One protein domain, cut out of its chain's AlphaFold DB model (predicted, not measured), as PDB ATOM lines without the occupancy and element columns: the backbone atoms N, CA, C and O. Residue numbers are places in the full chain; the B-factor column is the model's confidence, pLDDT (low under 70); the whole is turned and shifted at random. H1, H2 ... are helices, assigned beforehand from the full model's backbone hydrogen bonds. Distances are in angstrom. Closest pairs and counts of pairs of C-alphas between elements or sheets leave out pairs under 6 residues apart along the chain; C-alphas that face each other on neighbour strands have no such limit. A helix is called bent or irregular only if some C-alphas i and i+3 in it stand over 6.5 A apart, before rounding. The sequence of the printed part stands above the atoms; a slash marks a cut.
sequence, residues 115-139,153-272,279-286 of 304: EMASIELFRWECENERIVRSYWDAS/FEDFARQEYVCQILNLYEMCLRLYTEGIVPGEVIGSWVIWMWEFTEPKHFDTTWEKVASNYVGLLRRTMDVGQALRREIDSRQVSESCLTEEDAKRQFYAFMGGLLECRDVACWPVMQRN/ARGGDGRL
ATOM      1  N   GLU A 115     541.941 256.132 323.865       91.44
ATOM      2  CA  GLU A 115     541.815 257.514 323.390       91.44
ATOM      3  C   GLU A 115     540.501 258.141 323.864       91.44
ATOM      4  O   GLU A 115     540.512 259.223 324.450       91.44
ATOM      5  N   MET A 116     539.378 257.437 323.708       94.69
ATOM      6  CA  MET A 116     538.073 257.909 324.172       94.69
ATOM      7  C   MET A 116     538.042 258.134 325.686       94.69
ATOM      8  O   MET A 116     537.588 259.188 326.126       94.69
ATOM      9  N   ALA A 117     538.589 257.206 326.478       94.25
ATOM     10  CA  ALA A 117     538.663 257.360 327.930       94.25
ATOM     11  C   ALA A 117     539.558 258.541 328.348       94.25
ATOM     12  O   ALA A 117     539.247 259.241 329.311       94.25
ATOM     13  N   SER A 118     540.639 258.814 327.607       93.31
ATOM     14  CA  SER A 118     541.466 260.005 327.845       93.31
ATOM     15  C   SER A 118     540.715 261.301 327.525       93.31
ATOM     16  O   SER A 118     540.771 262.249 328.300       93.31
ATOM     17  N   ILE A 119     539.932 261.325 326.440       94.50
ATOM     18  CA  ILE A 119     539.090 262.472 326.069       94.50
ATOM     19  C   ILE A 119     538.010 262.726 327.124       94.50
ATOM     20  O   ILE A 119     537.752 263.877 327.469       94.50
ATOM     21  N   GLU A 120     537.374 261.672 327.633       96.00
ATOM     22  CA  GLU A 120     536.397 261.778 328.720       96.00
ATOM     23  C   GLU A 120     537.030 262.338 329.994       96.00
ATOM     24  O   GLU A 120     536.441 263.226 330.610       96.00
ATOM     25  N   LEU A 121     538.246 261.903 330.338       95.56
ATOM     26  CA  LEU A 121     538.988 262.469 331.459       95.56
ATOM     27  C   LEU A 121     539.268 263.965 331.253       95.56
ATOM     28  O   LEU A 121     538.975 264.749 332.146       95.56
ATOM     29  N   PHE A 122     539.752 264.390 330.081       94.62
ATOM     30  CA  PHE A 122     539.992 265.819 329.819       94.62
ATOM     31  C   PHE A 122     538.707 266.652 329.877       94.62
ATOM     32  O   PHE A 122     538.711 267.782 330.359       94.62
ATOM     33  N   ARG A 123     537.579 266.114 329.396       96.50
ATOM     34  CA  ARG A 123     536.278 266.785 329.540       96.50
ATOM     35  C   ARG A 123     535.898 266.931 331.006       96.50
ATOM     36  O   ARG A 123     535.505 268.020 331.416       96.50
ATOM     37  N   TRP A 124     536.071 265.867 331.786       96.50
ATOM     38  CA  TRP A 124     535.842 265.905 333.223       96.50
ATOM     39  C   TRP A 124     536.751 266.929 333.913       96.50
ATOM     40  O   TRP A 124     536.266 267.688 334.748       96.50
ATOM     41  N   GLU A 125     538.030 267.021 333.537       94.62
ATOM     42  CA  GLU A 125     538.966 268.019 334.071       94.62
ATOM     43  C   GLU A 125     538.491 269.452 333.805       94.62
ATOM     44  O   GLU A 125     538.505 270.284 334.713       94.62
ATOM     45  N   CYS A 126     538.016 269.730 332.587       96.50
ATOM     46  CA  CYS A 126     537.443 271.027 332.223       96.50
ATOM     47  C   CYS A 126     536.191 271.361 333.050       96.50
ATOM     48  O   CYS A 126     536.007 272.504 333.463       96.50
ATOM     49  N   GLU A 127     535.324 270.377 333.295       97.50
ATOM     50  CA  GLU A 127     534.099 270.549 334.088       97.50
ATOM     51  C   GLU A 127     534.383 270.678 335.594       97.50
ATOM     52  O   GLU A 127     533.605 271.287 336.329       97.50
ATOM     53  N   ASN A 128     535.508 270.130 336.056       95.62
ATOM     54  CA  ASN A 128     535.893 270.046 337.461       95.62
ATOM     55  C   ASN A 128     537.183 270.827 337.742       95.62
ATOM     56  O   ASN A 128     537.999 270.416 338.571       95.62
ATOM     57  N   GLU A 129     537.337 271.988 337.095       95.25
ATOM     58  CA  GLU A 129     538.534 272.836 337.167       95.25
ATOM     59  C   GLU A 129     539.009 273.058 338.605       95.25
ATOM     60  O   GLU A 129     540.201 273.024 338.881       95.25
ATOM     61  N   ARG A 130     538.083 273.257 339.547       93.50
ATOM     62  CA  ARG A 130     538.414 273.490 340.954       93.50
ATOM     63  C   ARG A 130     539.154 272.309 341.594       93.50
ATOM     64  O   ARG A 130     540.118 272.531 342.321       93.50
ATOM     65  N   ILE A 131     538.729 271.075 341.312       92.12
ATOM     66  CA  ILE A 131     539.378 269.859 341.827       92.12
ATOM     67  C   ILE A 131     540.756 269.712 341.184       92.12
ATOM     68  O   ILE A 131     541.743 269.523 341.894       92.12
ATOM     69  N   VAL A 132     540.837 269.876 339.861       93.31
ATOM     70  CA  VAL A 132     542.095 269.790 339.109       93.31
ATOM     71  C   VAL A 132     543.083 270.852 339.588       93.31
ATOM     72  O   VAL A 132     544.221 270.539 339.917       93.31
ATOM     73  N   ARG A 133     542.646 272.103 339.728       91.88
ATOM     74  CA  ARG A 133     543.477 273.199 340.230       91.88
ATOM     75  C   ARG A 133     543.979 272.919 341.641       91.88
ATOM     76  O   ARG A 133     545.167 273.077 341.866       91.88
ATOM     77  N   SER A 134     543.126 272.426 342.542       89.81
ATOM     78  CA  SER A 134     543.553 272.049 343.901       89.81
ATOM     79  C   SER A 134     544.589 270.917 343.926       89.81
ATOM     80  O   SER A 134     545.320 270.759 344.893       89.81
ATOM     81  N   TYR A 135     544.657 270.094 342.873       90.75
ATOM     82  CA  TYR A 135     545.715 269.097 342.746       90.75
ATOM     83  C   TYR A 135     547.045 269.729 342.329       90.75
ATOM     84  O   TYR A 135     548.081 269.382 342.891       90.75
ATOM     85  N   TRP A 136     547.017 270.637 341.350       91.00
ATOM     86  CA  TRP A 136     548.214 271.249 340.763       91.00
ATOM     87  C   TRP A 136     548.751 272.462 341.533       91.00
ATOM     88  O   TRP A 136     549.893 272.864 341.311       91.00
ATOM     89  N   ASP A 137     547.956 273.064 342.417       87.69
ATOM     90  CA  ASP A 137     548.367 274.236 343.179       87.69
ATOM     91  C   ASP A 137     549.406 273.862 344.249       87.69
ATOM     92  O   ASP A 137     549.128 273.166 345.222       87.69
ATOM     93  N   ALA A 138     550.637 274.343 344.072       69.06
ATOM     94  CA  ALA A 138     551.731 274.111 345.012       69.06
ATOM     95  C   ALA A 138     551.554 274.852 346.351       69.06
ATOM     96  O   ALA A 138     552.294 274.574 347.304       69.06
ATOM     97  N   SER A 139     550.632 275.824 346.404       70.25
ATOM     98  CA  SER A 139     550.353 276.635 347.588       70.25
ATOM     99  C   SER A 139     549.325 276.013 348.531       70.25
ATOM    100  O   SER A 139     549.310 276.387 349.706       70.25
ATOM    101  N   PHE A 153     534.523 265.419 350.418       88.00
ATOM    102  CA  PHE A 153     534.189 264.974 349.064       88.00
ATOM    103  C   PHE A 153     535.252 265.407 348.034       88.00
ATOM    104  O   PHE A 153     535.460 264.732 347.029       88.00
ATOM    105  N   GLU A 154     535.950 266.514 348.285       87.88
ATOM    106  CA  GLU A 154     536.981 267.042 347.393       87.88
ATOM    107  C   GLU A 154     538.250 266.201 347.425       87.88
ATOM    108  O   GLU A 154     538.800 265.900 346.367       87.88
ATOM    109  N   ASP A 155     538.670 265.753 348.610       87.62
ATOM    110  CA  ASP A 155     539.807 264.842 348.759       87.62
ATOM    111  C   ASP A 155     539.526 263.505 348.080       87.62
ATOM    112  O   ASP A 155     540.397 262.950 347.406       87.62
ATOM    113  N   PHE A 156     538.287 263.013 348.202       90.88
ATOM    114  CA  PHE A 156     537.833 261.842 347.464       90.88
ATOM    115  C   PHE A 156     537.941 262.053 345.955       90.88
ATOM    116  O   PHE A 156     538.575 261.256 345.266       90.88
ATOM    117  N   ALA A 157     537.359 263.136 345.439       92.88
ATOM    118  CA  ALA A 157     537.351 263.418 344.010       92.88
ATOM    119  C   ALA A 157     538.771 263.625 343.452       92.88
ATOM    120  O   ALA A 157     539.076 263.149 342.359       92.88
ATOM    121  N   ARG A 158     539.661 264.268 344.216       92.69
ATOM    122  CA  ARG A 158     541.078 264.442 343.866       92.69
ATOM    123  C   ARG A 158     541.820 263.106 343.834       92.69
ATOM    124  O   ARG A 158     542.575 262.846 342.900       92.69
ATOM    125  N   GLN A 159     541.596 262.235 344.819       94.19
ATOM    126  CA  GLN A 159     542.184 260.896 344.824       94.19
ATOM    127  C   GLN A 159     541.682 260.059 343.637       94.19
ATOM    128  O   GLN A 159     542.480 259.385 342.986       94.19
ATOM    129  N   GLU A 160     540.385 260.111 343.326       95.19
ATOM    130  CA  GLU A 160     539.813 259.405 342.174       95.19
ATOM    131  C   GLU A 160     540.366 259.931 340.848       95.19
ATOM    132  O   GLU A 160     540.722 259.134 339.981       95.19
ATOM    133  N   TYR A 161     540.527 261.249 340.713       95.88
ATOM    134  CA  TYR A 161     541.200 261.868 339.573       95.88
ATOM    135  C   TYR A 161     542.608 261.291 339.362       95.88
ATOM    136  O   TYR A 161     542.950 260.833 338.268       95.88
ATOM    137  N   VAL A 162     543.395 261.202 340.440       96.06
ATOM    138  CA  VAL A 162     544.735 260.606 340.393       96.06
ATOM    139  C   VAL A 162     544.688 259.141 339.975       96.06
ATOM    140  O   VAL A 162     545.425 258.724 339.080       96.06
ATOM    141  N   CYS A 163     543.791 258.355 340.566       97.00
ATOM    142  CA  CYS A 163     543.607 256.952 340.205       97.00
ATOM    143  C   CYS A 163     543.222 256.774 338.727       97.00
ATOM    144  O   CYS A 163     543.705 255.841 338.085       97.00
ATOM    145  N   GLN A 164     542.378 257.646 338.169       96.94
ATOM    146  CA  GLN A 164     541.964 257.581 336.765       96.94
ATOM    147  C   GLN A 164     543.141 257.813 335.814       96.94
ATOM    148  O   GLN A 164     543.343 257.007 334.901       96.94
ATOM    149  N   ILE A 165     543.973 258.826 336.075       97.31
ATOM    150  CA  ILE A 165     545.204 259.075 335.308       97.31
ATOM    151  C   ILE A 165     546.143 257.868 335.377       97.31
ATOM    152  O   ILE A 165     546.617 257.379 334.349       97.31
ATOM    153  N   LEU A 166     546.372 257.336 336.581       97.69
ATOM    154  CA  LEU A 166     547.239 256.174 336.782       97.69
ATOM    155  C   LEU A 166     546.705 254.928 336.060       97.69
ATOM    156  O   LEU A 166     547.487 254.179 335.474       97.69
ATOM    157  N   ASN A 167     545.387 254.718 336.050       97.12
ATOM    158  CA  ASN A 167     544.754 253.606 335.337       97.12
ATOM    159  C   ASN A 167     544.915 253.736 333.814       97.12
ATOM    160  O   ASN A 167     545.252 252.748 333.154       97.12
ATOM    161  N   LEU A 168     544.722 254.937 333.254       97.00
ATOM    162  CA  LEU A 168     544.960 255.204 331.831       97.00
ATOM    163  C   LEU A 168     546.420 254.942 331.462       97.00
ATOM    164  O   LEU A 168     546.704 254.255 330.478       97.00
ATOM    165  N   TYR A 169     547.354 255.410 332.290       97.50
ATOM    166  CA  TYR A 169     548.770 255.172 332.056       97.50
ATOM    167  C   TYR A 169     549.149 253.687 332.194       97.50
ATOM    168  O   TYR A 169     549.931 253.180 331.389       97.50
ATOM    169  N   GLU A 170     548.556 252.932 333.131       96.94
ATOM    170  CA  GLU A 170     548.753 251.475 333.212       96.94
ATOM    171  C   GLU A 170     548.322 250.772 331.919       96.94
ATOM    172  O   GLU A 170     549.006 249.866 331.428       96.94
ATOM    173  N   MET A 171     547.176 251.180 331.372       95.31
ATOM    174  CA  MET A 171     546.661 250.644 330.118       95.31
ATOM    175  C   MET A 171     547.580 251.003 328.951       95.31
ATOM    176  O   MET A 171     547.938 250.113 328.180       95.31
ATOM    177  N   CYS A 172     548.052 252.249 328.877       96.12
ATOM    178  CA  CYS A 172     549.035 252.683 327.885       96.12
ATOM    179  C   CYS A 172     550.328 251.853 327.956       96.12
ATOM    180  O   CYS A 172     550.765 251.292 326.950       96.12
ATOM    181  N   LEU A 173     550.894 251.666 329.156       96.69
ATOM    182  CA  LEU A 173     552.077 250.827 329.378       96.69
ATOM    183  C   LEU A 173     551.857 249.385 328.907       96.69
ATOM    184  O   LEU A 173     552.752 248.775 328.321       96.69
ATOM    185  N   ARG A 174     550.669 248.827 329.153       94.75
ATOM    186  CA  ARG A 174     550.319 247.471 328.719       94.75
ATOM    187  C   ARG A 174     550.259 247.371 327.196       94.75
ATOM    188  O   ARG A 174     550.920 246.499 326.636       94.75
ATOM    189  N   LEU A 175     549.545 248.282 326.537       93.44
ATOM    190  CA  LEU A 175     549.446 248.316 325.075       93.44
ATOM    191  C   LEU A 175     550.808 248.564 324.414       93.44
ATOM    192  O   LEU A 175     551.107 247.977 323.374       93.44
ATOM    193  N   TYR A 176     551.669 249.363 325.044       95.31
ATOM    194  CA  TYR A 176     553.051 249.538 324.608       95.31
ATOM    195  C   TYR A 176     553.832 248.218 324.660       95.31
ATOM    196  O   TYR A 176     554.442 247.822 323.669       95.31
ATOM    197  N   THR A 177     553.755 247.471 325.769       93.94
ATOM    198  CA  THR A 177     554.422 246.156 325.869       93.94
ATOM    199  C   THR A 177     553.874 245.103 324.904       93.94
ATOM    200  O   THR A 177     554.554 244.121 324.619       93.94
ATOM    201  N   GLU A 178     552.660 245.302 324.391       90.88
ATOM    202  CA  GLU A 178     552.028 244.455 323.375       90.88
ATOM    203  C   GLU A 178     552.364 244.896 321.936       90.88
ATOM    204  O   GLU A 178     551.938 244.247 320.981       90.88
ATOM    205  N   GLY A 179     553.159 245.961 321.768       90.62
ATOM    206  CA  GLY A 179     553.579 246.485 320.466       90.62
ATOM    207  C   GLY A 179     552.487 247.251 319.718       90.62
ATOM    208  O   GLY A 179     552.585 247.404 318.503       90.62
ATOM    209  N   ILE A 180     551.442 247.693 320.423       90.19
ATOM    210  CA  ILE A 180     550.297 248.410 319.848       90.19
ATOM    211  C   ILE A 180     550.562 249.918 319.849       90.19
ATOM    212  O   ILE A 180     550.320 250.589 318.850       90.19
ATOM    213  N   VAL A 181     551.080 250.452 320.960       92.62
ATOM    214  CA  VAL A 181     551.375 251.886 321.107       92.62
ATOM    215  C   VAL A 181     552.777 252.198 320.556       92.62
ATOM    216  O   VAL A 181     553.738 251.541 320.964       92.62
ATOM    217  N   PRO A 182     552.933 253.198 319.668       92.12
ATOM    218  CA  PRO A 182     554.240 253.638 319.180       92.12
ATOM    219  C   PRO A 182     555.155 254.203 320.279       92.12
ATOM    220  O   PRO A 182     554.693 254.750 321.282       92.12
ATOM    221  N   GLY A 183     556.472 254.130 320.055       92.25
ATOM    222  CA  GLY A 183     557.502 254.664 320.964       92.25
ATOM    223  C   GLY A 183     557.347 256.157 321.278       92.25
ATOM    224  O   GLY A 183     557.470 256.570 322.428       92.25
ATOM    225  N   GLU A 184     557.001 256.954 320.273       91.62
ATOM    226  CA  GLU A 184     556.754 258.394 320.413       91.62
ATOM    227  C   GLU A 184     555.542 258.713 321.302       91.62
ATOM    228  O   GLU A 184     555.601 259.633 322.118       91.62
ATOM    229  N   VAL A 185     554.474 257.912 321.202       91.88
ATOM    230  CA  VAL A 185     553.253 258.094 321.994       91.88
ATOM    231  C   VAL A 185     553.521 257.739 323.451       91.88
ATOM    232  O   VAL A 185     553.180 258.512 324.336       91.88
ATOM    233  N   ILE A 186     554.191 256.616 323.742       95.56
ATOM    234  CA  ILE A 186     554.566 256.333 325.138       95.56
ATOM    235  C   ILE A 186     555.550 257.384 325.677       95.56
ATOM    236  O   ILE A 186     555.505 257.713 326.859       95.56
ATOM    237  N   GLY A 187     556.393 257.953 324.808       93.88
ATOM    238  CA  GLY A 187     557.263 259.086 325.116       93.88
ATOM    239  C   GLY A 187     556.505 260.271 325.704       93.88
ATOM    240  O   GLY A 187     556.878 260.744 326.777       93.88
ATOM    241  N   SER A 188     555.416 260.708 325.062       92.50
ATOM    242  CA  SER A 188     554.612 261.829 325.566       92.50
ATOM    243  C   SER A 188     553.957 261.522 326.915       92.50
ATOM    244  O   SER A 188     554.010 262.350 327.823       92.50
ATOM    245  N   TRP A 189     553.435 260.306 327.093       95.94
ATOM    246  CA  TRP A 189     552.885 259.860 328.375       95.94
ATOM    247  C   TRP A 189     553.923 259.891 329.499       95.94
ATOM    248  O   TRP A 189     553.618 260.330 330.602       95.94
ATOM    249  N   VAL A 190     555.160 259.452 329.244       96.56
ATOM    250  CA  VAL A 190     556.219 259.446 330.267       96.56
ATOM    251  C   VAL A 190     556.536 260.861 330.764       96.56
ATOM    252  O   VAL A 190     556.784 261.028 331.957       96.56
ATOM    253  N   ILE A 191     556.499 261.874 329.894       93.88
ATOM    254  CA  ILE A 191     556.709 263.284 330.276       93.88
ATOM    255  C   ILE A 191     555.624 263.731 331.246       93.88
ATOM    256  O   ILE A 191     555.923 264.213 332.333       93.88
ATOM    257  N   TRP A 192     554.367 263.505 330.873       94.56
ATOM    258  CA  TRP A 192     553.245 263.862 331.727       94.56
ATOM    259  C   TRP A 192     553.304 263.142 333.059       94.56
ATOM    260  O   TRP A 192     552.986 263.731 334.074       94.56
ATOM    261  N   MET A 193     553.761 261.892 333.093       97.12
ATOM    262  CA  MET A 193     553.899 261.157 334.347       97.12
ATOM    263  C   MET A 193     555.028 261.680 335.232       97.12
ATOM    264  O   MET A 193     554.936 261.546 336.447       97.12
ATOM    265  N   TRP A 194     556.072 262.286 334.663       96.50
ATOM    266  CA  TRP A 194     557.042 263.037 335.458       96.50
ATOM    267  C   TRP A 194     556.377 264.258 336.107       96.50
ATOM    268  O   TRP A 194     556.433 264.409 337.326       96.50
ATOM    269  N   GLU A 195     555.703 265.087 335.309       94.81
ATOM    270  CA  GLU A 195     554.986 266.283 335.783       94.81
ATOM    271  C   GLU A 195     553.889 265.913 336.785       94.81
ATOM    272  O   GLU A 195     553.671 266.584 337.783       94.81
ATOM    273  N   PHE A 196     553.243 264.773 336.595       95.25
ATOM    274  CA  PHE A 196     552.191 264.305 337.477       95.25
ATOM    275  C   PHE A 196     552.690 263.939 338.879       95.25
ATOM    276  O   PHE A 196     551.911 263.972 339.827       95.25
ATOM    277  N   THR A 197     553.983 263.628 339.024       95.69
ATOM    278  CA  THR A 197     554.616 263.349 340.325       95.69
ATOM    279  C   THR A 197     555.098 264.605 341.055       95.69
ATOM    280  O   THR A 197     555.590 264.502 342.174       95.69
ATOM    281  N   GLU A 198     555.000 265.787 340.438       92.94
ATOM    282  CA  GLU A 198     555.474 267.047 341.019       92.94
ATOM    283  C   GLU A 198     554.615 267.585 342.172       92.94
ATOM    284  O   GLU A 198     555.204 268.029 343.165       92.94
ATOM    285  N   PRO A 199     553.272 267.574 342.106       91.88
ATOM    286  CA  PRO A 199     552.462 268.138 343.178       91.88
ATOM    287  C   PRO A 199     552.622 267.389 344.506       91.88
ATOM    288  O   PRO A 199     552.587 266.160 344.552       91.88
ATOM    289  N   LYS A 200     552.692 268.119 345.629       87.38
ATOM    290  CA  LYS A 200     552.820 267.527 346.982       87.38
ATOM    291  C   LYS A 200     551.670 266.581 347.336       87.38
ATOM    292  O   LYS A 200     551.857 265.630 348.093       87.38
ATOM    293  N   HIS A 201     550.481 266.819 346.786       87.88
ATOM    294  CA  HIS A 201     549.330 265.934 346.953       87.88
ATOM    295  C   HIS A 201     549.537 264.554 346.324       87.88
ATOM    296  O   HIS A 201     548.927 263.583 346.785       87.88
ATOM    297  N   PHE A 202     550.401 264.434 345.312       93.00
ATOM    298  CA  PHE A 202     550.742 263.136 344.746       93.00
ATOM    299  C   PHE A 202     551.402 262.245 345.797       93.00
ATOM    300  O   PHE A 202     551.079 261.066 345.864       93.00
ATOM    301  N   ASP A 203     552.244 262.795 346.676       91.19
ATOM    302  CA  ASP A 203     552.957 262.006 347.679       91.19
ATOM    303  C   ASP A 203     552.019 261.279 348.638       91.19
ATOM    304  O   ASP A 203     552.103 260.060 348.806       91.19
ATOM    305  N   THR A 204     551.082 262.023 349.219       89.88
ATOM    306  CA  THR A 204     550.105 261.466 350.159       89.88
ATOM    307  C   THR A 204     549.096 260.562 349.468       89.88
ATOM    308  O   THR A 204     548.655 259.569 350.050       89.88
ATOM    309  N   THR A 205     548.736 260.869 348.221       92.75
ATOM    310  CA  THR A 205     547.824 260.033 347.436       92.75
ATOM    311  C   THR A 205     548.496 258.720 347.046       92.75
ATOM    312  O   THR A 205     547.931 257.649 347.275       92.75
ATOM    313  N   TRP A 206     549.725 258.776 346.530       95.75
ATOM    314  CA  TRP A 206     550.503 257.613 346.112       95.75
ATOM    315  C   TRP A 206     550.737 256.653 347.273       95.75
ATOM    316  O   TRP A 206     550.518 255.457 347.112       95.75
ATOM    317  N   GLU A 207     551.067 257.139 348.471       93.06
ATOM    318  CA  GLU A 207     551.227 256.280 349.654       93.06
ATOM    319  C   GLU A 207     549.973 255.451 349.972       93.06
ATOM    320  O   GLU A 207     550.083 254.280 350.351       93.06
ATOM    321  N   LYS A 208     548.780 256.013 349.748       93.88
ATOM    322  CA  LYS A 208     547.502 255.316 349.952       93.88
ATOM    323  C   LYS A 208     547.214 254.301 348.846       93.88
ATOM    324  O   LYS A 208     546.728 253.205 349.131       93.88
ATOM    325  N   VAL A 209     547.505 254.639 347.587       96.00
ATOM    326  CA  VAL A 209     547.043 253.855 346.423       96.00
ATOM    327  C   VAL A 209     548.111 252.964 345.786       96.00
ATOM    328  O   VAL A 209     547.763 252.039 345.056       96.00
ATOM    329  N   ALA A 210     549.400 253.150 346.086       96.88
ATOM    330  CA  ALA A 210     550.516 252.426 345.461       96.88
ATOM    331  C   ALA A 210     550.407 250.900 345.584       96.88
ATOM    332  O   ALA A 210     550.908 250.156 344.738       96.88
ATOM    333  N   SER A 211     549.761 250.406 346.645       96.44
ATOM    334  CA  SER A 211     549.535 248.972 346.863       96.44
ATOM    335  C   SER A 211     548.589 248.342 345.832       96.44
ATOM    336  O   SER A 211     548.709 247.145 345.559       96.44
ATOM    337  N   ASN A 212     547.718 249.143 345.212       96.75
ATOM    338  CA  ASN A 212     546.792 248.707 344.165       96.75
ATOM    339  C   ASN A 212     547.493 248.508 342.814       96.75
ATOM    340  O   ASN A 212     547.005 247.758 341.968       96.75
ATOM    341  N   TYR A 213     548.664 249.123 342.636       96.38
ATOM    342  CA  TYR A 213     549.431 249.094 341.399       96.38
ATOM    343  C   TYR A 213     550.645 248.166 341.505       96.38
ATOM    344  O   TYR A 213     551.260 247.980 342.558       96.38
ATOM    345  N   VAL A 214     551.018 247.545 340.386       94.06
ATOM    346  CA  VAL A 214     552.130 246.584 340.317       94.06
ATOM    347  C   VAL A 214     552.934 246.750 339.029       94.06
ATOM    348  O   VAL A 214     552.517 247.414 338.084       94.06
ATOM    349  N   GLY A 215     554.094 246.096 338.960       95.19
ATOM    350  CA  GLY A 215     554.835 245.962 337.707       95.19
ATOM    351  C   GLY A 215     555.478 247.266 337.237       95.19
ATOM    352  O   GLY A 215     556.254 247.862 337.981       95.19
ATOM    353  N   LEU A 216     555.232 247.638 335.976       95.81
ATOM    354  CA  LEU A 216     555.854 248.802 335.335       95.81
ATOM    355  C   LEU A 216     555.392 250.107 335.978       95.81
ATOM    356  O   LEU A 216     556.239 250.846 336.465       95.81
ATOM    357  N   LEU A 217     554.074 250.318 336.074       97.19
ATOM    358  CA  LEU A 217     553.489 251.544 336.617       97.19
ATOM    359  C   LEU A 217     554.033 251.880 338.008       97.19
ATOM    360  O   LEU A 217     554.530 252.979 338.231       97.19
ATOM    361  N   ARG A 218     554.002 250.907 338.928       97.31
ATOM    362  CA  ARG A 218     554.491 251.118 340.295       97.31
ATOM    363  C   ARG A 218     555.958 251.531 340.327       97.31
ATOM    364  O   ARG A 218     556.297 252.488 341.002       97.31
ATOM    365  N   ARG A 219     556.819 250.851 339.563       96.69
ATOM    366  CA  ARG A 219     558.241 251.221 339.485       96.69
ATOM    367  C   ARG A 219     558.438 252.619 338.908       96.69
ATOM    368  O   ARG A 219     559.321 253.325 339.375       96.69
ATOM    369  N   THR A 220     557.645 253.002 337.908       96.75
ATOM    370  CA  THR A 220     557.696 254.346 337.326       96.75
ATOM    371  C   THR A 220     557.376 255.408 338.371       96.75
ATOM    372  O   THR A 220     558.193 256.299 338.585       96.75
ATOM    373  N   MET A 221     556.237 255.288 339.055       97.88
ATOM    374  CA  MET A 221     555.816 256.265 340.063       97.88
ATOM    375  C   MET A 221     556.763 256.291 341.270       97.88
ATOM    376  O   MET A 221     557.143 257.368 341.718       97.88
ATOM    377  N   ASP A 222     557.232 255.126 341.740       96.69
ATOM    378  CA  ASP A 222     558.197 255.033 342.845       96.69
ATOM    379  C   ASP A 222     559.515 255.764 342.516       96.69
ATOM    380  O   ASP A 222     560.087 256.428 343.382       96.69
ATOM    381  N   VAL A 223     560.008 255.664 341.273       96.62
ATOM    382  CA  VAL A 223     561.218 256.385 340.835       96.62
ATOM    383  C   VAL A 223     560.963 257.880 340.689       96.62
ATOM    384  O   VAL A 223     561.785 258.662 341.164       96.62
ATOM    385  N   GLY A 224     559.846 258.278 340.073       96.06
ATOM    386  CA  GLY A 224     559.473 259.693 339.943       96.06
ATOM    387  C   GLY A 224     559.405 260.373 341.309       96.06
ATOM    388  O   GLY A 224     560.108 261.352 341.556       96.06
ATOM    389  N   GLN A 225     558.689 259.753 342.249       95.38
ATOM    390  CA  GLN A 225     558.577 260.228 343.623       95.38
ATOM    391  C   GLN A 225     559.932 260.286 344.345       95.38
ATOM    392  O   GLN A 225     560.238 261.257 345.038       95.38
ATOM    393  N   ALA A 226     560.770 259.253 344.208       94.12
ATOM    394  CA  ALA A 226     562.079 259.228 344.858       94.12
ATOM    395  C   ALA A 226     562.989 260.369 344.371       94.12
ATOM    396  O   ALA A 226     563.652 261.006 345.191       94.12
ATOM    397  N   LEU A 227     562.988 260.643 343.064       94.06
ATOM    398  CA  LEU A 227     563.735 261.750 342.470       94.06
ATOM    399  C   LEU A 227     563.178 263.107 342.916       94.06
ATOM    400  O   LEU A 227     563.960 263.995 343.254       94.06
ATOM    401  N   ARG A 228     561.849 263.256 343.000       92.00
ATOM    402  CA  ARG A 228     561.211 264.490 343.481       92.00
ATOM    403  C   ARG A 228     561.569 264.796 344.934       92.00
ATOM    404  O   ARG A 228     562.020 265.893 345.241       92.00
ATOM    405  N   ARG A 229     561.525 263.787 345.805       90.56
ATOM    406  CA  ARG A 229     561.966 263.913 347.205       90.56
ATOM    407  C   ARG A 229     563.449 264.280 347.326       90.56
ATOM    408  O   ARG A 229     563.831 264.999 348.247       90.56
ATOM    409  N   GLU A 230     564.302 263.789 346.423       90.12
ATOM    410  CA  GLU A 230     565.717 264.182 346.377       90.12
ATOM    411  C   GLU A 230     565.888 265.641 345.927       90.12
ATOM    412  O   GLU A 230     566.757 266.329 346.471       90.12
ATOM    413  N   ILE A 231     565.037 266.135 345.017       89.50
ATOM    414  CA  ILE A 231     564.969 267.559 344.657       89.50
ATOM    415  C   ILE A 231     564.558 268.401 345.877       89.50
ATOM    416  O   ILE A 231     565.273 269.325 346.259       89.50
ATOM    417  N   ASP A 232     563.459 268.054 346.543       86.19
ATOM    418  CA  ASP A 232     562.915 268.866 347.640       86.19
ATOM    419  C   ASP A 232     563.843 268.893 348.864       86.19
ATOM    420  O   ASP A 232     564.026 269.931 349.506       86.19
ATOM    421  N   SER A 233     564.532 267.780 349.152       82.50
ATOM    422  CA  SER A 233     565.494 267.697 350.261       82.50
ATOM    423  C   SER A 233     566.706 268.637 350.123       82.50
ATOM    424  O   SER A 233     567.392 268.908 351.111       82.50
ATOM    425  N   ARG A 234     566.964 269.177 348.921       68.88
ATOM    426  CA  ARG A 234     568.065 270.122 348.645       68.88
ATOM    427  C   ARG A 234     567.861 271.503 349.203       68.88
ATOM    428  O   ARG A 234     568.854 272.186 349.424       68.88
ATOM    429  N   GLN A 235     566.622 271.905 349.478       57.66
ATOM    430  CA  GLN A 235     566.403 273.170 350.177       57.66
ATOM    431  C   GLN A 235     567.108 273.189 351.551       57.66
ATOM    432  O   GLN A 235     567.283 274.256 352.129       57.66
ATOM    433  N   VAL A 236     567.579 272.030 352.042       58.94
ATOM    434  CA  VAL A 236     568.247 271.864 353.336       58.94
ATOM    435  C   VAL A 236     569.720 271.407 353.218       58.94
ATOM    436  O   VAL A 236     570.461 271.505 354.193       58.94
ATOM    437  N   SER A 237     570.198 270.919 352.061       57.25
ATOM    438  CA  SER A 237     571.558 270.351 351.920       57.25
ATOM    439  C   SER A 237     572.148 270.518 350.509       57.25
ATOM    440  O   SER A 237     571.471 270.251 349.518       57.25
ATOM    441  N   GLU A 238     573.435 270.888 350.447       69.81
ATOM    442  CA  GLU A 238     574.332 271.189 349.303       69.81
ATOM    443  C   GLU A 238     574.480 270.102 348.200       69.81
ATOM    444  O   GLU A 238     575.498 270.009 347.520       69.81
ATOM    445  N   SER A 239     573.502 269.221 347.993       59.53
ATOM    446  CA  SER A 239     573.584 268.200 346.938       59.53
ATOM    447  C   SER A 239     573.358 268.791 345.527       59.53
ATOM    448  O   SER A 239     572.690 269.810 345.377       59.53
ATOM    449  N   CYS A 240     573.860 268.138 344.458       70.06
ATOM    450  CA  CYS A 240     574.034 268.737 343.106       70.06
ATOM    451  C   CYS A 240     573.051 268.354 341.958       70.06
ATOM    452  O   CYS A 240     573.072 269.025 340.938       70.06
ATOM    453  N   LEU A 241     572.205 267.320 342.074       85.12
ATOM    454  CA  LEU A 241     571.089 266.990 341.154       85.12
ATOM    455  C   LEU A 241     570.089 268.143 340.884       85.12
ATOM    456  O   LEU A 241     569.165 268.419 341.652       85.12
ATOM    457  N   THR A 242     570.226 268.809 339.750       89.62
ATOM    458  CA  THR A 242     569.226 269.794 339.318       89.62
ATOM    459  C   THR A 242     567.903 269.116 338.928       89.62
ATOM    460  O   THR A 242     567.856 267.902 338.721       89.62
ATOM    461  N   GLU A 243     566.816 269.884 338.799       90.25
ATOM    462  CA  GLU A 243     565.539 269.360 338.281       90.25
ATOM    463  C   GLU A 243     565.716 268.712 336.898       90.25
ATOM    464  O   GLU A 243     565.187 267.635 336.630       90.25
ATOM    465  N   GLU A 244     566.533 269.326 336.042       90.75
ATOM    466  CA  GLU A 244     566.868 268.793 334.723       90.75
ATOM    467  C   GLU A 244     567.665 267.486 334.802       90.75
ATOM    468  O   GLU A 244     567.432 266.570 334.010       90.75
ATOM    469  N   ASP A 245     568.572 267.348 335.772       91.12
ATOM    470  CA  ASP A 245     569.286 266.088 335.983       91.12
ATOM    471  C   ASP A 245     568.340 264.986 336.468       91.12
ATOM    472  O   ASP A 245     568.424 263.852 335.993       91.12
ATOM    473  N   ALA A 246     567.405 265.309 337.363       92.50
ATOM    474  CA  ALA A 246     566.390 264.371 337.829       92.50
ATOM    475  C   ALA A 246     565.453 263.934 336.690       92.50
ATOM    476  O   ALA A 246     565.240 262.736 336.508       92.50
ATOM    477  N   LYS A 247     564.979 264.875 335.859       93.50
ATOM    478  CA  LYS A 247     564.213 264.581 334.633       93.50
ATOM    479  C   LYS A 247     564.977 263.636 333.711       93.50
ATOM    480  O   LYS A 247     564.446 262.611 333.290       93.50
ATOM    481  N   ARG A 248     566.254 263.928 333.431       91.94
ATOM    482  CA  ARG A 248     567.113 263.059 332.605       91.94
ATOM    483  C   ARG A 248     567.273 261.667 333.205       91.94
ATOM    484  O   ARG A 248     567.209 260.687 332.468       91.94
ATOM    485  N   GLN A 249     567.460 261.561 334.520       93.75
ATOM    486  CA  GLN A 249     567.539 260.268 335.201       93.75
ATOM    487  C   GLN A 249     566.223 259.495 335.113       93.75
ATOM    488  O   GLN A 249     566.244 258.295 334.836       93.75
ATOM    489  N   PHE A 250     565.089 260.175 335.284       95.56
ATOM    490  CA  PHE A 250     563.766 259.581 335.134       95.56
ATOM    491  C   PHE A 250     563.553 259.040 333.713       95.56
ATOM    492  O   PHE A 250     563.205 257.870 333.549       95.56
ATOM    493  N   TYR A 251     563.842 259.833 332.680       95.31
ATOM    494  CA  TYR A 251     563.707 259.416 331.280       95.31
ATOM    495  C   TYR A 251     564.680 258.304 330.891       95.31
ATOM    496  O   TYR A 251     564.280 257.339 330.241       95.31
ATOM    497  N   ALA A 252     565.934 258.364 331.344       93.19
ATOM    498  CA  ALA A 252     566.901 257.291 331.127       93.19
ATOM    499  C   ALA A 252     566.447 255.981 331.789       93.19
ATOM    500  O   ALA A 252     566.507 254.916 331.167       93.19
ATOM    501  N   PHE A 253     565.944 256.051 333.026       95.25
ATOM    502  CA  PHE A 253     565.357 254.905 333.715       95.25
ATOM    503  C   PHE A 253     564.168 254.343 332.933       95.25
ATOM    504  O   PHE A 253     564.129 253.142 332.664       95.25
ATOM    505  N   MET A 254     563.233 255.201 332.521       96.50
ATOM    506  CA  MET A 254     562.036 254.790 331.792       96.50
ATOM    507  C   MET A 254     562.355 254.207 330.419       96.50
ATOM    508  O   MET A 254     561.817 253.163 330.064       96.50
ATOM    509  N   GLY A 255     563.288 254.794 329.676       95.44
ATOM    510  CA  GLY A 255     563.737 254.260 328.397       95.44
ATOM    511  C   GLY A 255     564.465 252.922 328.538       95.44
ATOM    512  O   GLY A 255     564.292 252.036 327.704       95.44
ATOM    513  N   GLY A 256     565.212 252.719 329.628       94.31
ATOM    514  CA  GLY A 256     565.774 251.412 329.972       94.31
ATOM    515  C   GLY A 256     564.708 250.387 330.369       94.31
ATOM    516  O   GLY A 256     564.791 249.230 329.965       94.31
ATOM    517  N   LEU A 257     563.697 250.809 331.132       93.75
ATOM    518  CA  LEU A 257     562.611 249.958 331.619       93.75
ATOM    519  C   LEU A 257     561.658 249.514 330.499       93.75
ATOM    520  O   LEU A 257     561.169 248.386 330.528       93.75
ATOM    521  N   LEU A 258     561.398 250.404 329.542       95.25
ATOM    522  CA  LEU A 258     560.531 250.188 328.383       95.25
ATOM    523  C   LEU A 258     561.291 249.678 327.155       95.25
ATOM    524  O   LEU A 258     560.675 249.372 326.144       95.25
ATOM    525  N   GLU A 259     562.622 249.618 327.214       95.19
ATOM    526  CA  GLU A 259     563.489 249.377 326.054       95.19
ATOM    527  C   GLU A 259     563.249 250.369 324.894       95.19
ATOM    528  O   GLU A 259     563.532 250.073 323.732       95.19
ATOM    529  N   CYS A 260     562.783 251.578 325.218       93.50
ATOM    530  CA  CYS A 260     562.390 252.611 324.270       93.50
ATOM    531  C   CYS A 260     563.478 253.679 324.120       93.50
ATOM    532  O   CYS A 260     563.810 254.394 325.072       93.50
ATOM    533  N   ARG A 261     564.015 253.824 322.902       91.06
ATOM    534  CA  ARG A 261     565.006 254.865 322.591       91.06
ATOM    535  C   ARG A 261     564.420 256.267 322.666       91.06
ATOM    536  O   ARG A 261     565.104 257.154 323.168       91.06
ATOM    537  N   ASP A 262     563.195 256.452 322.191       90.31
ATOM    538  CA  ASP A 262     562.559 257.771 322.128       90.31
ATOM    539  C   ASP A 262     562.365 258.342 323.535       90.31
ATOM    540  O   ASP A 262     562.706 259.496 323.782       90.31
ATOM    541  N   VAL A 263     561.977 257.488 324.490       93.38
ATOM    542  CA  VAL A 263     561.908 257.831 325.918       93.38
ATOM    543  C   VAL A 263     563.303 258.103 326.497       93.38
ATOM    544  O   VAL A 263     563.503 259.124 327.142       93.38
ATOM    545  N   ALA A 264     564.292 257.230 326.258       90.06
ATOM    546  CA  ALA A 264     565.640 257.385 326.830       90.06
ATOM    547  C   ALA A 264     566.353 258.669 326.371       90.06
ATOM    548  O   ALA A 264     567.138 259.251 327.114       90.06
ATOM    549  N   CYS A 265     566.119 259.072 325.120       85.94
ATOM    550  CA  CYS A 265     566.712 260.254 324.501       85.94
ATOM    551  C   CYS A 265     565.901 261.533 324.741       85.94
ATOM    552  O   CYS A 265     566.275 262.592 324.228       85.94
ATOM    553  N   TRP A 266     564.800 261.464 325.484       81.31
ATOM    554  CA  TRP A 266     564.000 262.636 325.796       81.31
ATOM    555  C   TRP A 266     564.698 263.483 326.872       81.31
ATOM    556  O   TRP A 266     565.201 262.900 327.834       81.31
ATOM    557  N   PRO A 267     564.812 264.827 326.765       65.94
ATOM    558  CA  PRO A 267     564.400 265.768 325.708       65.94
ATOM    559  C   PRO A 267     565.533 266.117 324.709       65.94
ATOM    560  O   PRO A 267     565.422 267.036 323.894       65.94
ATOM    561  N   VAL A 268     566.653 265.385 324.760       58.59
ATOM    562  CA  VAL A 268     567.881 265.615 323.970       58.59
ATOM    563  C   VAL A 268     567.639 265.519 322.455       58.59
ATOM    564  O   VAL A 268     568.416 266.070 321.664       58.59
ATOM    565  N   MET A 269     566.535 264.886 322.041       50.81
ATOM    566  CA  MET A 269     566.082 264.822 320.647       50.81
ATOM    567  C   MET A 269     565.949 266.180 319.951       50.81
ATOM    568  O   MET A 269     565.972 266.205 318.724       50.81
ATOM    569  N   GLN A 270     565.906 267.310 320.666       52.31
ATOM    570  CA  GLN A 270     565.926 268.596 319.974       52.31
ATOM    571  C   GLN A 270     567.286 268.971 319.367       52.31
ATOM    572  O   GLN A 270     567.262 269.764 318.427       52.31
ATOM    573  N   ARG A 271     568.451 268.439 319.809       45.00
ATOM    574  CA  ARG A 271     569.739 268.811 319.164       45.00
ATOM    575  C   ARG A 271     570.839 267.756 318.992       45.00
ATOM    576  O   ARG A 271     571.542 267.926 318.012       45.00
ATOM    577  N   ASN A 272     571.045 266.725 319.831       51.56
ATOM    578  CA  ASN A 272     572.161 265.751 319.660       51.56
ATOM    579  C   ASN A 272     572.091 264.582 320.680       51.56
ATOM    580  O   ASN A 272     572.731 264.661 321.727       51.56
ATOM    581  N   ALA A 279     573.226 254.303 327.297       50.75
ATOM    582  CA  ALA A 279     572.114 254.340 328.252       50.75
ATOM    583  C   ALA A 279     571.757 252.954 328.832       50.75
ATOM    584  O   ALA A 279     571.387 252.846 330.000       50.75
ATOM    585  N   ARG A 280     571.915 251.869 328.055       47.94
ATOM    586  CA  ARG A 280     571.677 250.488 328.533       47.94
ATOM    587  C   ARG A 280     572.755 249.965 329.494       47.94
ATOM    588  O   ARG A 280     572.502 248.981 330.185       47.94
ATOM    589  N   GLY A 281     573.948 250.562 329.497       46.91
ATOM    590  CA  GLY A 281     575.162 249.918 330.002       46.91
ATOM    591  C   GLY A 281     575.511 250.108 331.481       46.91
ATOM    592  O   GLY A 281     576.337 249.347 331.970       46.91
ATOM    593  N   GLY A 282     574.937 251.078 332.205       46.09
ATOM    594  CA  GLY A 282     575.544 251.495 333.482       46.09
ATOM    595  C   GLY A 282     574.600 251.778 334.641       46.09
ATOM    596  O   GLY A 282     574.752 251.171 335.692       46.09
ATOM    597  N   ASP A 283     573.638 252.688 334.491       54.66
ATOM    598  CA  ASP A 283     573.216 253.445 335.680       54.66
ATOM    599  C   ASP A 283     571.792 253.157 336.173       54.66
ATOM    600  O   ASP A 283     571.571 253.022 337.367       54.66
ATOM    601  N   GLY A 284     570.804 252.954 335.295       51.59
ATOM    602  CA  GLY A 284     569.393 252.917 335.724       51.59
ATOM    603  C   GLY A 284     569.036 251.797 336.717       51.59
ATOM    604  O   GLY A 284     568.210 251.982 337.613       51.59
ATOM    605  N   ARG A 285     569.680 250.627 336.601       57.47
ATOM    606  CA  ARG A 285     569.468 249.502 337.531       57.47
ATOM    607  C   ARG A 285     570.160 249.750 338.875       57.47
ATOM    608  O   ARG A 285     569.571 249.464 339.915       57.47
ATOM    609  N   LEU A 286     571.376 250.302 338.850       60.19
ATOM    610  CA  LEU A 286     572.119 250.689 340.052       60.19
ATOM    611  C   LEU A 286     571.432 251.850 340.773       60.19
ATOM    612  O   LEU A 286     571.299 251.787 341.987       60.19
TER     613      LEU A 286
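This is residues 115 to 139, 153 to 272 and 279 to 286 of the 304 residues of an uncharacterized protein of Desulfobulbaceae bacterium A2 (UniProt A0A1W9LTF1). A long helix, H3, has the corner made by H1 and H2 over it, with H2 crossing its residues 154 to 161 and H1 side by side with it, while a three-helix bundle of H4, H6 and H7 packs toward its other end, where H4 and H6 touch residues 166 to 176 of H3. H5 packs on H3 at a steep tilt near residues 159 to 163 of H3, and the four-residue helix H8 packs on H4 and H7. The printed part has 153 residues with eight named helices, in the order H1 to H8 along the chain, and no named strand: its class is all helix. It is compact, with a radius of gyration of the C-alphas of 15.9 A, and spans 47 by 45 by 32 A.

The longest helix is H3, residues 153 to 177, which runs 36.1 A from C-alpha 153 at (534.189, 264.974, 349.064) to C-alpha 177 at (554.422, 246.156, 325.869). Before it in the chain come H1, residues 115 to 127, 18.5 A long from C-alpha 115 at (541.815, 257.514, 323.390), and H2, residues 129 to 136. After it come H4, residues 183 to 196, 19.8 A long, and H5, residues 200 to 212, 20.0 A long. H5 is irregular: C-alphas 208 and 211 are 7.3 A apart. H6, residues 215 to 235, is 32.1 A long and is neither bent nor irregular, but only just: C-alphas 232 and 235 are 6.1 A apart. H7, residues 243 to 258, is 22.1 A long, and H8, residues 261 to 264, ends with C-alpha 264 at (565.640, 257.385, 326.830).

H3 is the hub and touches five other helices, each with a part of its length. With residues 164 to 168 alone it only just touches H1, with 3 pairs of C-alphas within 8 A; the closest C-alphas are those of Ser 118 and Leu 168, 7.2 A apart, and the two run opposite ways at a shallow tilt of 21 degrees. Residues 154 to 161 alone touch H2, closest at the C-alphas of Ile 131 and Arg 158, 6.0 A apart, and the lines are only just about perpendicular, at 70.5 degrees. H3 touches H5 at a steep tilt of 61 degrees, the same way, with the C-alphas of Gln 159 and Thr 205 closest at 6.3 A. Residues 166 to 173 of H3 alone touch residues 216 to 217 of H6, with the C-alphas of Glu 170 and Leu 217 closest at 5.8 A. H3 and H4 form a helical hairpin at a shallow tilt of 24 degrees, closest at the C-alphas of Tyr 176 and Ile 186, 7.0 A apart. H6 and H7 form the other helical hairpin, at 14 degrees, with the C-alphas of Leu 227 and Ala 246 closest at 6.0 A. H8 touches H7, where the C-alphas of Gly 255 and Ala 264 are 4.0 A apart, and H4, where those of Gly 187 and Val 263 are 4.9 A apart. H1 is apart from H4, H5, H6, H7 and H8. Every O i to N i+4 pair is within hydrogen-bond range in H1, H2, H3, H4 and H7, against 5 of 9 in H5 and 15 of 17 in H6; H8 is too short for such a pair.

The C-alphas farthest apart, those of Phe 153 and Asn 272, are 48.0 A from each other. Residues 140 to 152 are not printed, with 20.0 A from C-alpha 139 to C-alpha 153, and neither are residues 273 to 278, with 14.3 A from C-alpha 272 to C-alpha 279. Of the links that are printed whole, H6 to H7 is short with 7 residues and the others are tight. The mean pLDDT of the printed part is 88.1, and it is under 70 at residue 138 and residues 234 to 239, 267 to 272 and 279 to 286.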